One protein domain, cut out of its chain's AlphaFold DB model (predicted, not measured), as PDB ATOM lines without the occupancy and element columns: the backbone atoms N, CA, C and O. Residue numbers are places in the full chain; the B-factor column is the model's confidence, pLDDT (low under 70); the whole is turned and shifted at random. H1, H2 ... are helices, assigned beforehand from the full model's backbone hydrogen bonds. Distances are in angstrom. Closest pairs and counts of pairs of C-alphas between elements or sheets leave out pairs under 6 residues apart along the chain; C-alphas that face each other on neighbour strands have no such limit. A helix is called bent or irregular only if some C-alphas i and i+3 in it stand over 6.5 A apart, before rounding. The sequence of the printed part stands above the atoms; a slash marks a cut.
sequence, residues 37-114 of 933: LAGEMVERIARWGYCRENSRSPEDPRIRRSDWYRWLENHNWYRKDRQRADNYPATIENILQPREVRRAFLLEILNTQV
ATOM      1  N   LEU A  37      -6.547   1.891  24.267       82.25
ATOM      2  CA  LEU A  37      -6.719   3.206  24.895       82.25
ATOM      3  C   LEU A  37      -7.175   4.252  23.871       82.25
ATOM      4  O   LEU A  37      -6.959   4.105  22.669       82.25
ATOM      5  N   ALA A  38      -7.698   5.382  24.352       80.44
ATOM      6  CA  ALA A  38      -8.181   6.483  23.511       80.44
ATOM      7  C   ALA A  38      -7.192   6.910  22.402       80.44
ATOM      8  O   ALA A  38      -7.600   7.190  21.279       80.44
ATOM      9  N   GLY A  39      -5.883   6.916  22.682       80.25
ATOM     10  CA  GLY A  39      -4.859   7.253  21.684       80.25
ATOM     11  C   GLY A  39      -4.718   6.222  20.557       80.25
ATOM     12  O   GLY A  39      -4.550   6.609  19.404       80.25
ATOM     13  N   GLU A  40      -4.809   4.930  20.870       82.19
ATOM     14  CA  GLU A  40      -4.819   3.855  19.866       82.19
ATOM     15  C   GLU A  40      -6.147   3.816  19.112       82.19
ATOM     16  O   GLU A  40      -6.185   3.548  17.911       82.19
ATOM     17  N   MET A  41      -7.238   4.143  19.805       83.25
ATOM     18  CA  MET A  41      -8.561   4.227  19.211       83.25
ATOM     19  C   MET A  41      -8.616   5.297  18.118       83.25
ATOM     20  O   MET A  41      -9.130   5.027  17.036       83.25
ATOM     21  N   VAL A  42      -7.999   6.465  18.336       84.94
ATOM     22  CA  VAL A  42      -7.850   7.502  17.297       84.94
ATOM     23  C   VAL A  42      -7.154   6.957  16.050       84.94
ATOM     24  O   VAL A  42      -7.588   7.245  14.937       84.94
ATOM     25  N   GLU A  43      -6.117   6.131  16.201       83.81
ATOM     26  CA  GLU A  43      -5.411   5.539  15.058       83.81
ATOM     27  C   GLU A  43      -6.270   4.522  14.303       83.81
ATOM     28  O   GLU A  43      -6.288   4.524  13.069       83.81
ATOM     29  N   ARG A  44      -7.021   3.682  15.025       86.25
ATOM     30  CA  ARG A  44      -7.951   2.722  14.414       86.25
ATOM     31  C   ARG A  44      -9.075   3.436  13.666       86.25
ATOM     32  O   ARG A  44      -9.346   3.078  12.522       86.25
ATOM     33  N   ILE A  45      -9.665   4.475  14.261       87.38
ATOM     34  CA  ILE A  45     -10.721   5.276  13.627       87.38
ATOM     35  C   ILE A  45     -10.173   6.010  12.398       87.38
ATOM     36  O   ILE A  45     -10.806   6.004  11.347       87.38
ATOM     37  N   ALA A  46      -8.979   6.603  12.493       85.50
ATOM     38  CA  ALA A  46      -8.357   7.303  11.373       85.50
ATOM     39  C   ALA A  46      -8.045   6.362  10.201       85.50
ATOM     40  O   ALA A  46      -8.332   6.688   9.049       85.50
ATOM     41  N   ARG A  47      -7.507   5.167  10.484       82.69
ATOM     42  CA  ARG A  47      -7.309   4.125   9.468       82.69
ATOM     43  C   ARG A  47      -8.638   3.731   8.833       82.69
ATOM     44  O   ARG A  47      -8.717   3.661   7.610       82.69
ATOM     45  N   TRP A  48      -9.662   3.488   9.646       86.81
ATOM     46  CA  TRP A  48     -10.991   3.100   9.180       86.81
ATOM     47  C   TRP A  48     -11.613   4.172   8.267       86.81
ATOM     48  O   TRP A  48     -12.045   3.852   7.158       86.81
ATOM     49  N   GLY A  49     -11.556   5.446   8.668       85.44
ATOM     50  CA  GLY A  49     -12.031   6.584   7.874       85.44
ATOM     51  C   GLY A  49     -11.315   6.707   6.529       85.44
ATOM     52  O   GLY A  49     -11.961   6.763   5.484       85.44
ATOM     53  N   TYR A  50      -9.981   6.625   6.535       84.06
ATOM     54  CA  TYR A  50      -9.176   6.628   5.311       84.06
ATOM     55  C   TYR A  50      -9.540   5.475   4.362       84.06
ATOM     56  O   TYR A  50      -9.653   5.672   3.151       84.06
ATOM     57  N   CYS A  51      -9.737   4.266   4.895       83.69
ATOM     58  CA  CYS A  51     -10.115   3.094   4.103       83.69
ATOM     59  C   CYS A  51     -11.487   3.279   3.444       83.69
ATOM     60  O   CYS A  51     -11.635   2.989   2.256       83.69
ATOM     61  N   ARG A  52     -12.455   3.826   4.187       83.12
ATOM     62  CA  ARG A  52     -13.804   4.112   3.690       83.12
ATOM     63  C   ARG A  52     -13.797   5.125   2.548       83.12
ATOM     64  O   ARG A  52     -14.422   4.870   1.524       83.12
ATOM     65  N   GLU A  53     -13.059   6.226   2.678       82.88
ATOM     66  CA  GLU A  53     -12.960   7.235   1.609       82.88
ATOM     67  C   GLU A  53     -12.241   6.718   0.357       82.88
ATOM     68  O   GLU A  53     -12.580   7.100  -0.759       82.88
ATOM     69  N   ASN A  54     -11.270   5.817   0.522       79.94
ATOM     70  CA  ASN A  54     -10.464   5.291  -0.583       79.94
ATOM     71  C   ASN A  54     -10.972   3.943  -1.127       79.94
ATOM     72  O   ASN A  54     -10.264   3.299  -1.902       79.94
ATOM     73  N   SER A  55     -12.180   3.506  -0.736       77.81
ATOM     74  CA  SER A  55     -12.791   2.225  -1.141       77.81
ATOM     75  C   SER A  55     -11.891   1.003  -0.897       77.81
ATOM     76  O   SER A  55     -11.769   0.112  -1.739       77.81
ATOM     77  N   ARG A  56     -11.219   0.965   0.259       74.31
ATOM     78  CA  ARG A  56     -10.352  -0.144   0.686       74.31
ATOM     79  C   ARG A  56     -10.880  -0.794   1.960       74.31
ATOM     80  O   ARG A  56     -11.572  -0.158   2.747       74.31
ATOM     81  N   SER A  57     -10.521  -2.057   2.180       75.38
ATOM     82  CA  SER A  57     -10.843  -2.746   3.434       75.38
ATOM     83  C   SER A  57      -9.953  -2.237   4.582       75.38
ATOM     84  O   SER A  57      -8.734  -2.151   4.390       75.38
ATOM     85  N   PRO A  58     -10.510  -1.962   5.781       69.75
ATOM     86  CA  PRO A  58      -9.738  -1.682   6.996       69.75
ATOM     87  C   PRO A  58      -8.720  -2.775   7.350       69.75
ATOM     88  O   PRO A  58      -7.674  -2.471   7.926       69.75
ATOM     89  N   GLU A  59      -8.979  -4.019   6.943       71.31
ATOM     90  CA  GLU A  59      -8.114  -5.179   7.176       71.31
ATOM     91  C   GLU A  59      -6.975  -5.316   6.151       71.31
ATOM     92  O   GLU A  59      -6.116  -6.181   6.312       71.31
ATOM     93  N   ASP A  60      -6.909  -4.470   5.110       69.50
ATOM     94  CA  ASP A  60      -5.881  -4.601   4.068       69.50
ATOM     95  C   ASP A  60      -4.470  -4.424   4.673       69.50
ATOM     96  O   ASP A  60      -4.128  -3.334   5.159       69.50
ATOM     97  N   PRO A  61      -3.608  -5.461   4.627       67.69
ATOM     98  CA  PRO A  61      -2.276  -5.425   5.217       67.69
ATOM     99  C   PRO A  61      -1.298  -4.551   4.427       67.69
ATOM    100  O   PRO A  61      -0.146  -4.429   4.838       67.69
ATOM    101  N   ARG A  62      -1.696  -3.953   3.296       63.06
ATOM    102  CA  ARG A  62      -0.876  -3.006   2.520       63.06
ATOM    103  C   ARG A  62      -0.987  -1.572   3.025       63.06
ATOM    104  O   ARG A  62      -0.104  -0.777   2.727       63.06
ATOM    105  N   ILE A  63      -2.025  -1.251   3.797       68.62
ATOM    106  CA  ILE A  63      -2.235   0.091   4.346       68.62
ATOM    107  C   ILE A  63      -1.281   0.297   5.525       68.62
ATOM    108  O   ILE A  63      -1.223  -0.501   6.465       68.62
ATOM    109  N   ARG A  64      -0.481   1.357   5.457       65.81
ATOM    110  CA  ARG A  64       0.525   1.724   6.455       65.81
ATOM    111  C   ARG A  64       0.117   3.013   7.150       65.81
ATOM    112  O   ARG A  64      -0.661   3.813   6.637       65.81
ATOM    113  N   ARG A  65       0.696   3.246   8.331       69.06
ATOM    114  CA  ARG A  65       0.481   4.480   9.099       69.06
ATOM    115  C   ARG A  65       0.767   5.746   8.290       69.06
ATOM    116  O   ARG A  65       0.061   6.731   8.452       69.06
ATOM    117  N   SER A  66       1.748   5.711   7.387       68.19
ATOM    118  CA  SER A  66       2.069   6.820   6.478       68.19
ATOM    119  C   SER A  66       0.890   7.294   5.626       68.19
ATOM    120  O   SER A  66       0.855   8.467   5.261       68.19
ATOM    121  N   ASP A  67      -0.053   6.400   5.326       68.81
ATOM    122  CA  ASP A  67      -1.112   6.634   4.347       68.81
ATOM    123  C   ASP A  67      -2.270   7.404   4.989       68.81
ATOM    124  O   ASP A  67      -2.665   8.467   4.513       68.81
ATOM    125  N   TRP A  68      -2.755   6.917   6.135       76.88
ATOM    126  CA  TRP A  68      -3.887   7.519   6.841       76.88
ATOM    127  C   TRP A  68      -3.484   8.623   7.826       76.88
ATOM    128  O   TRP A  68      -4.296   9.492   8.127       76.88
ATOM    129  N   TYR A  69      -2.242   8.654   8.322       77.50
ATOM    130  CA  TYR A  69      -1.826   9.669   9.300       77.50
ATOM    131  C   TYR A  69      -1.700  11.065   8.672       77.50
ATOM    132  O   TYR A  69      -2.137  12.048   9.263       77.50
ATOM    133  N   ARG A  70      -1.178  11.165   7.438       78.75
ATOM    134  CA  ARG A  70      -1.171  12.435   6.682       78.75
ATOM    135  C   ARG A  70      -2.582  12.904   6.343       78.75
ATOM    136  O   ARG A  70      -2.854  14.096   6.384       78.75
ATOM    137  N   TRP A  71      -3.464  11.963   6.019       84.62
ATOM    138  CA  TRP A  71      -4.875  12.240   5.786       84.62
ATOM    139  C   TRP A  71      -5.549  12.796   7.049       84.62
ATOM    140  O   TRP A  71      -6.172  13.852   6.984       84.62
ATOM    141  N   LEU A  72      -5.327  12.180   8.216       83.00
ATOM    142  CA  LEU A  72      -5.830  12.668   9.505       83.00
ATOM    143  C   LEU A  72      -5.322  14.086   9.804       83.00
ATOM    144  O   LEU A  72      -6.098  14.967  10.156       83.00
ATOM    145  N   GLU A  73      -4.031  14.330   9.586       82.38
ATOM    146  CA  GLU A  73      -3.398  15.630   9.807       82.38
ATOM    147  C   GLU A  73      -3.885  16.764   8.894       82.38
ATOM    148  O   GLU A  73      -3.657  17.932   9.220       82.38
ATOM    149  N   ASN A  74      -4.493  16.440   7.753       83.06
ATOM    150  CA  ASN A  74      -5.039  17.427   6.823       83.06
ATOM    151  C   ASN A  74      -6.429  17.926   7.242       83.06
ATOM    152  O   ASN A  74      -6.923  18.898   6.670       83.06
ATOM    153  N   HIS A  75      -7.058  17.296   8.237       83.81
ATOM    154  CA  HIS A  75      -8.343  17.739   8.755       83.81
ATOM    155  C   HIS A  75      -8.180  18.969   9.651       83.81
ATOM    156  O   HIS A  75      -7.366  18.991  10.572       83.81
ATOM    157  N   ASN A  76      -9.004  19.988   9.410       84.50
ATOM    158  CA  ASN A  76      -8.989  21.257  10.144       84.50
ATOM    159  C   ASN A  76      -9.345  21.125  11.638       84.50
ATOM    160  O   ASN A  76      -8.945  21.964  12.441       84.50
ATOM    161  N   TRP A  77     -10.093  20.088  12.012       86.00
ATOM    162  CA  TRP A  77     -10.503  19.814  13.388       86.00
ATOM    163  C   TRP A  77      -9.455  19.029  14.193       86.00
ATOM    164  O   TRP A  77      -9.538  19.003  15.423       86.00
ATOM    165  N   TYR A  78      -8.463  18.409  13.542       86.31
ATOM    166  CA  TYR A  78      -7.424  17.631  14.218       86.31
ATOM    167  C   TYR A  78      -6.342  18.549  14.806       86.31
ATOM    168  O   TYR A  78      -5.704  19.330  14.097       86.31
ATOM    169  N   ARG A  79      -6.105  18.448  16.118       83.62
ATOM    170  CA  ARG A  79      -5.167  19.312  16.850       83.62
ATOM    171  C   ARG A  79      -3.809  18.641  17.013       83.62
ATOM    172  O   ARG A  79      -3.640  17.760  17.858       83.62
ATOM    173  N   LYS A  80      -2.837  19.084  16.212       79.69
ATOM    174  CA  LYS A  80      -1.454  18.560  16.195       79.69
ATOM    175  C   LYS A  80      -0.643  18.933  17.439       79.69
ATOM    176  O   LYS A  80       0.343  18.277  17.746       79.69
ATOM    177  N   ASP A  81      -1.051  19.989  18.133       77.25
ATOM    178  CA  ASP A  81      -0.436  20.512  19.354       77.25
ATOM    179  C   ASP A  81      -0.801  19.710  20.618       77.25
ATOM    180  O   ASP A  81      -0.220  19.943  21.675       77.25
ATOM    181  N   ARG A  82      -1.747  18.764  20.527       77.75
ATOM    182  CA  ARG A  82      -2.258  17.982  21.665       77.75
ATOM    183  C   ARG A  82      -1.851  16.514  21.607       77.75
ATOM    184  O   ARG A  82      -1.476  15.993  20.556       77.75
ATOM    185  N   GLN A  83      -1.965  15.813  22.738       76.62
ATOM    186  CA  GLN A  83      -1.751  14.368  22.755       76.62
ATOM    187  C   GLN A  83      -2.809  13.670  21.888       76.62
ATOM    188  O   GLN A  83      -3.962  14.095  21.809       76.62
ATOM    189  N   ARG A  84      -2.433  12.548  21.259       79.25
ATOM    190  CA  ARG A  84      -3.332  11.765  20.386       79.25
ATOM    191  C   ARG A  84      -4.652  11.415  21.074       79.25
ATOM    192  O   ARG A  84      -5.708  11.601  20.488       79.25
ATOM    193  N   ALA A  85      -4.588  10.976  22.330       78.00
ATOM    194  CA  ALA A  85      -5.762  10.602  23.116       78.00
ATOM    195  C   ALA A  85      -6.754  11.761  23.332       78.00
ATOM    196  O   ALA A  85      -7.945  11.513  23.480       78.00
ATOM    197  N   ASP A  86      -6.297  13.013  23.298       80.81
ATOM    198  CA  ASP A  86      -7.158  14.185  23.502       80.81
ATOM    199  C   ASP A  86      -7.946  14.550  22.231       80.81
ATOM    200  O   ASP A  86      -8.922  15.296  22.294       80.81
ATOM    201  N   ASN A  87      -7.550  14.009  21.073       84.00
ATOM    202  CA  ASN A  87      -8.289  14.135  19.817       84.00
ATOM    203  C   ASN A  87      -9.405  13.078  19.681       84.00
ATOM    204  O   ASN A  87     -10.124  13.085  18.681       84.00
ATOM    205  N   TYR A  88      -9.573  12.179  20.660       84.06
ATOM    206  CA  TYR A  88     -10.542  11.080  20.596       84.06
ATOM    207  C   TYR A  88     -11.989  11.541  20.338       84.06
ATOM    208  O   TYR A  88     -12.549  11.111  19.324       84.06
ATOM    209  N   PRO A  89     -12.569  12.479  21.116       82.94
ATOM    210  CA  PRO A  89     -13.950  12.904  20.887       82.94
ATOM    211  C   PRO A  89     -14.162  13.553  19.513       82.94
ATOM    212  O   PRO A  89     -15.147  13.275  18.832       82.94
ATOM    213  N   ALA A  90     -13.196  14.363  19.060       83.12
ATOM    214  CA  ALA A  90     -13.243  15.002  17.744       83.12
ATOM    215  C   ALA A  90     -13.165  13.976  16.601       83.12
ATOM    216  O   ALA A  90     -13.818  14.140  15.572       83.12
ATOM    217  N   THR A  91     -12.401  12.899  16.791       84.94
ATOM    218  CA  THR A  91     -12.256  11.827  15.799       84.94
ATOM    219  C   THR A  91     -13.557  11.025  15.668       84.94
ATOM    220  O   THR A  91     -13.980  10.733  14.550       84.94
ATOM    221  N   ILE A  92     -14.239  10.729  16.783       84.56
ATOM    222  CA  ILE A  92     -15.564  10.088  16.774       84.56
ATOM    223  C   ILE A  92     -16.593  10.974  16.060       84.56
ATOM    224  O   ILE A  92     -17.299  10.502  15.173       84.56
ATOM    225  N   GLU A  93     -16.659  12.255  16.431       84.81
ATOM    226  CA  GLU A  93     -17.675  13.190  15.940       84.81
ATOM    227  C   GLU A  93     -17.581  13.435  14.430       84.81
ATOM    228  O   GLU A  93     -18.612  13.487  13.760       84.81
ATOM    229  N   ASN A  94     -16.361  13.528  13.888       84.44
ATOM    230  CA  ASN A  94     -16.138  13.885  12.486       84.44
ATOM    231  C   ASN A  94     -15.990  12.680  11.540       84.44
ATOM    232  O   ASN A  94     -16.339  12.806  10.370       84.44
ATOM    233  N   ILE A  95     -15.475  11.529  12.000       86.38
ATOM    234  CA  ILE A  95     -15.215  10.366  11.123       86.38
ATOM    235  C   ILE A  95     -16.332   9.317  11.202       86.38
ATOM    236  O   ILE A  95     -16.751   8.774  10.176       86.38
ATOM    237  N   LEU A  96     -16.832   9.004  12.401       84.81
ATOM    238  CA  LEU A  96     -17.798   7.917  12.606       84.81
ATOM    239  C   LEU A  96     -19.248   8.403  12.470       84.81
ATOM    240  O   LEU A  96     -20.052   8.278  13.392       84.81
ATOM    241  N   GLN A  97     -19.582   8.942  11.297       79.31
ATOM    242  CA  GLN A  97     -20.944   9.351  10.943       79.31
ATOM    243  C   GLN A  97     -21.517   8.479   9.809       79.31
ATOM    244  O   GLN A  97     -20.776   8.091   8.888       79.31
ATOM    245  N   PRO A  98     -22.832   8.171   9.826       82.06
ATOM    246  CA  PRO A  98     -23.836   8.464  10.871       82.06
ATOM    247  C   PRO A  98     -23.693   7.579  12.133       82.06
ATOM    248  O   PRO A  98     -22.895   6.648  12.142       82.06
ATOM    249  N   ARG A  99     -24.494   7.819  13.190       77.94
ATOM    250  CA  ARG A  99     -24.440   7.086  14.485       77.94
ATOM    251  C   ARG A  99     -24.412   5.550  14.372       77.94
ATOM    252  O   ARG A  99     -23.777   4.899  15.197       77.94
ATOM    253  N   GLU A 100     -25.045   4.959  13.362       78.56
ATOM    254  CA  GLU A 100     -25.003   3.505  13.119       78.56
ATOM    255  C   GLU A 100     -23.589   2.989  12.826       78.56
ATOM    256  O   GLU A 100     -23.200   1.926  13.306       78.56
ATOM    257  N   VAL A 101     -22.788   3.772  12.103       82.19
ATOM    258  CA  VAL A 101     -21.385   3.465  11.808       82.19
ATOM    259  C   VAL A 101     -20.547   3.484  13.083       82.19
ATOM    260  O   VAL A 101     -19.733   2.588  13.297       82.19
ATOM    261  N   ARG A 102     -20.771   4.482  13.950       83.69
ATOM    262  CA  ARG A 102     -20.129   4.570  15.269       83.69
ATOM    263  C   ARG A 102     -20.416   3.322  16.096       83.69
ATOM    264  O   ARG A 102     -19.486   2.718  16.623       83.69
ATOM    265  N   ARG A 103     -21.687   2.916  16.160       81.06
ATOM    266  CA  ARG A 103     -22.125   1.710  16.874       81.06
ATOM    267  C   ARG A 103     -21.450   0.457  16.323       81.06
ATOM    268  O   ARG A 103     -20.880  -0.296  17.101       81.06
ATOM    269  N   ALA A 104     -21.486   0.252  15.006       82.44
ATOM    270  CA  ALA A 104     -20.880  -0.918  14.374       82.44
ATOM    271  C   ALA A 104     -19.374  -1.012  14.670       82.44
ATOM    272  O   ALA A 104     -18.902  -2.064  15.089       82.44
ATOM    273  N   PHE A 105     -18.647   0.104  14.546       85.06
ATOM    274  CA  PHE A 105     -17.211   0.168  14.828       85.06
ATOM    275  C   PHE A 105     -16.885  -0.128  16.301       85.06
ATOM    276  O   PHE A 105     -15.987  -0.916  16.598       85.06
ATOM    277  N   LEU A 106     -17.614   0.483  17.242       82.56
ATOM    278  CA  LEU A 106     -17.391   0.250  18.670       82.56
ATOM    279  C   LEU A 106     -17.760  -1.186  19.071       82.56
ATOM    280  O   LEU A 106     -16.996  -1.812  19.799       82.56
ATOM    281  N   LEU A 107     -18.867  -1.740  18.562       81.31
ATOM    282  CA  LEU A 107     -19.247  -3.135  18.817       81.31
ATOM    283  C   LEU A 107     -18.234  -4.129  18.246       81.31
ATOM    284  O   LEU A 107     -17.960  -5.127  18.896       81.31
ATOM    285  N   GLU A 108     -17.652  -3.869  17.075       81.69
ATOM    286  CA  GLU A 108     -16.592  -4.716  16.508       81.69
ATOM    287  C   GLU A 108     -15.393  -4.820  17.464       81.69
ATOM    288  O   GLU A 108     -14.887  -5.910  17.743       81.69
ATOM    289  N   ILE A 109     -14.984  -3.691  18.047       76.88
ATOM    290  CA  ILE A 109     -13.870  -3.649  18.998       76.88
ATOM    291  C   ILE A 109     -14.241  -4.285  20.342       76.88
ATOM    292  O   ILE A 109     -13.403  -4.964  20.932       76.88
ATOM    293  N   LEU A 110     -15.474  -4.090  20.819       72.81
ATOM    294  CA  LEU A 110     -15.944  -4.630  22.099       72.81
ATOM    295  C   LEU A 110     -16.269  -6.137  22.043       72.81
ATOM    296  O   LEU A 110     -16.088  -6.821  23.046       72.81
ATOM    297  N   ASN A 111     -16.712  -6.662  20.891       66.88
ATOM    298  CA  ASN A 111     -17.097  -8.072  20.698       66.88
ATOM    299  C   ASN A 111     -15.945  -8.980  20.246       66.88
ATOM    300  O   ASN A 111     -16.104 -10.202  20.191       66.88
ATOM    301  N   THR A 112     -14.787  -8.417  19.896       63.03
ATOM    302  CA  THR A 112     -13.574  -9.214  19.669       63.03
ATOM    303  C   THR A 112     -13.239  -9.944  20.972       63.03
ATOM    304  O   THR A 112     -13.306  -9.313  22.014       63.03
ATOM    305  N   GLN A 113     -12.915 -11.246  20.957       53.88
ATOM    306  CA  GLN A 113     -12.655 -12.031  22.180       53.88
ATOM    307  C   GLN A 113     -11.556 -11.391  23.051       53.88
ATOM    308  O   GLN A 113     -10.364 -11.640  22.872       53.88
ATOM    309  N   VAL A 114     -11.977 -10.554  23.995       61.75
ATOM    310  CA  VAL A 114     -11.133  -9.858  24.962       61.75
ATOM    311  C   VAL A 114     -10.774 -10.870  26.052       61.75
ATOM    312  O   VAL A 114     -11.657 -11.436  26.698       61.75
TER     313      VAL A 114
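What this domain is: This is residues 37 to 114 of the 933 residues of the protein "SIR2_2 domain-containing protein" of Candidatus Poribacteria bacterium (UniProt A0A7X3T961). A 16-residue helix, H1, runs through the middle, with H2 packed across one side of it, H3 beside it at a slant, and H4 off the side roughly opposite H2, near H1 but looser. The 78 printed residues hold four named helices, H1, H2, H3 and H4 in chain order, and no named strand: the class is all helix. The whole is compact, with a radius of gyration of the C-alphas of 12.2 A and spans of 34 by 25 by 24 A.

How they stand to each other: Start with H1, residues 38 to 53. With its residues 43 to 50 alone it touches H2, residues 65 to 73, about perpendicular at 87 degrees; their closest C-alphas, of Arg 47 and Trp 68, are 5.5 A apart. H1 also touches H3, residues 84 to 95, closest at the C-alphas of Gly 39 and Ala 85, 3.8 A; they run the same way at a shallow tilt of 33 degrees, only just short of steep. H4, residues 99 to 111, is near H1, with 8 pairs of C-alphas within 10 A. H3 and H4 are close but not clearly touching: the closest C-alphas, of Ile 92 and Arg 102, are 7.3 A apart, at a steep tilt of 47 degrees, opposite ways. H2 is apart from H3 and H4. Every O i to N i+4 pair is within hydrogen-bond range in H4, against 11 of 12 in H1, 3 of 5 in H2 and 5 of 8 in H3.

Where its parts are: Find C-alpha 38 at (-8.181, 6.483, 23.511); H1 runs 22.4 A from there to C-alpha 53. H2 covers 11.8 A. H3, 15.1 A, is irregular: C-alphas 86 and 89 are 7.4 A apart. H4 runs 18.0 A to C-alpha 111 at (-17.097, -8.072, 20.698).

The domain as a whole: The C-alphas farthest apart, of Asn 76 and Gln 113, are 35.6 A apart. The printed part has no cut; the link H1 to H2 is long, H2 to H3 short, H3 to H4 tight. Look for pLDDT under 70 at residues 58, 60 to 67 and 111 to 114.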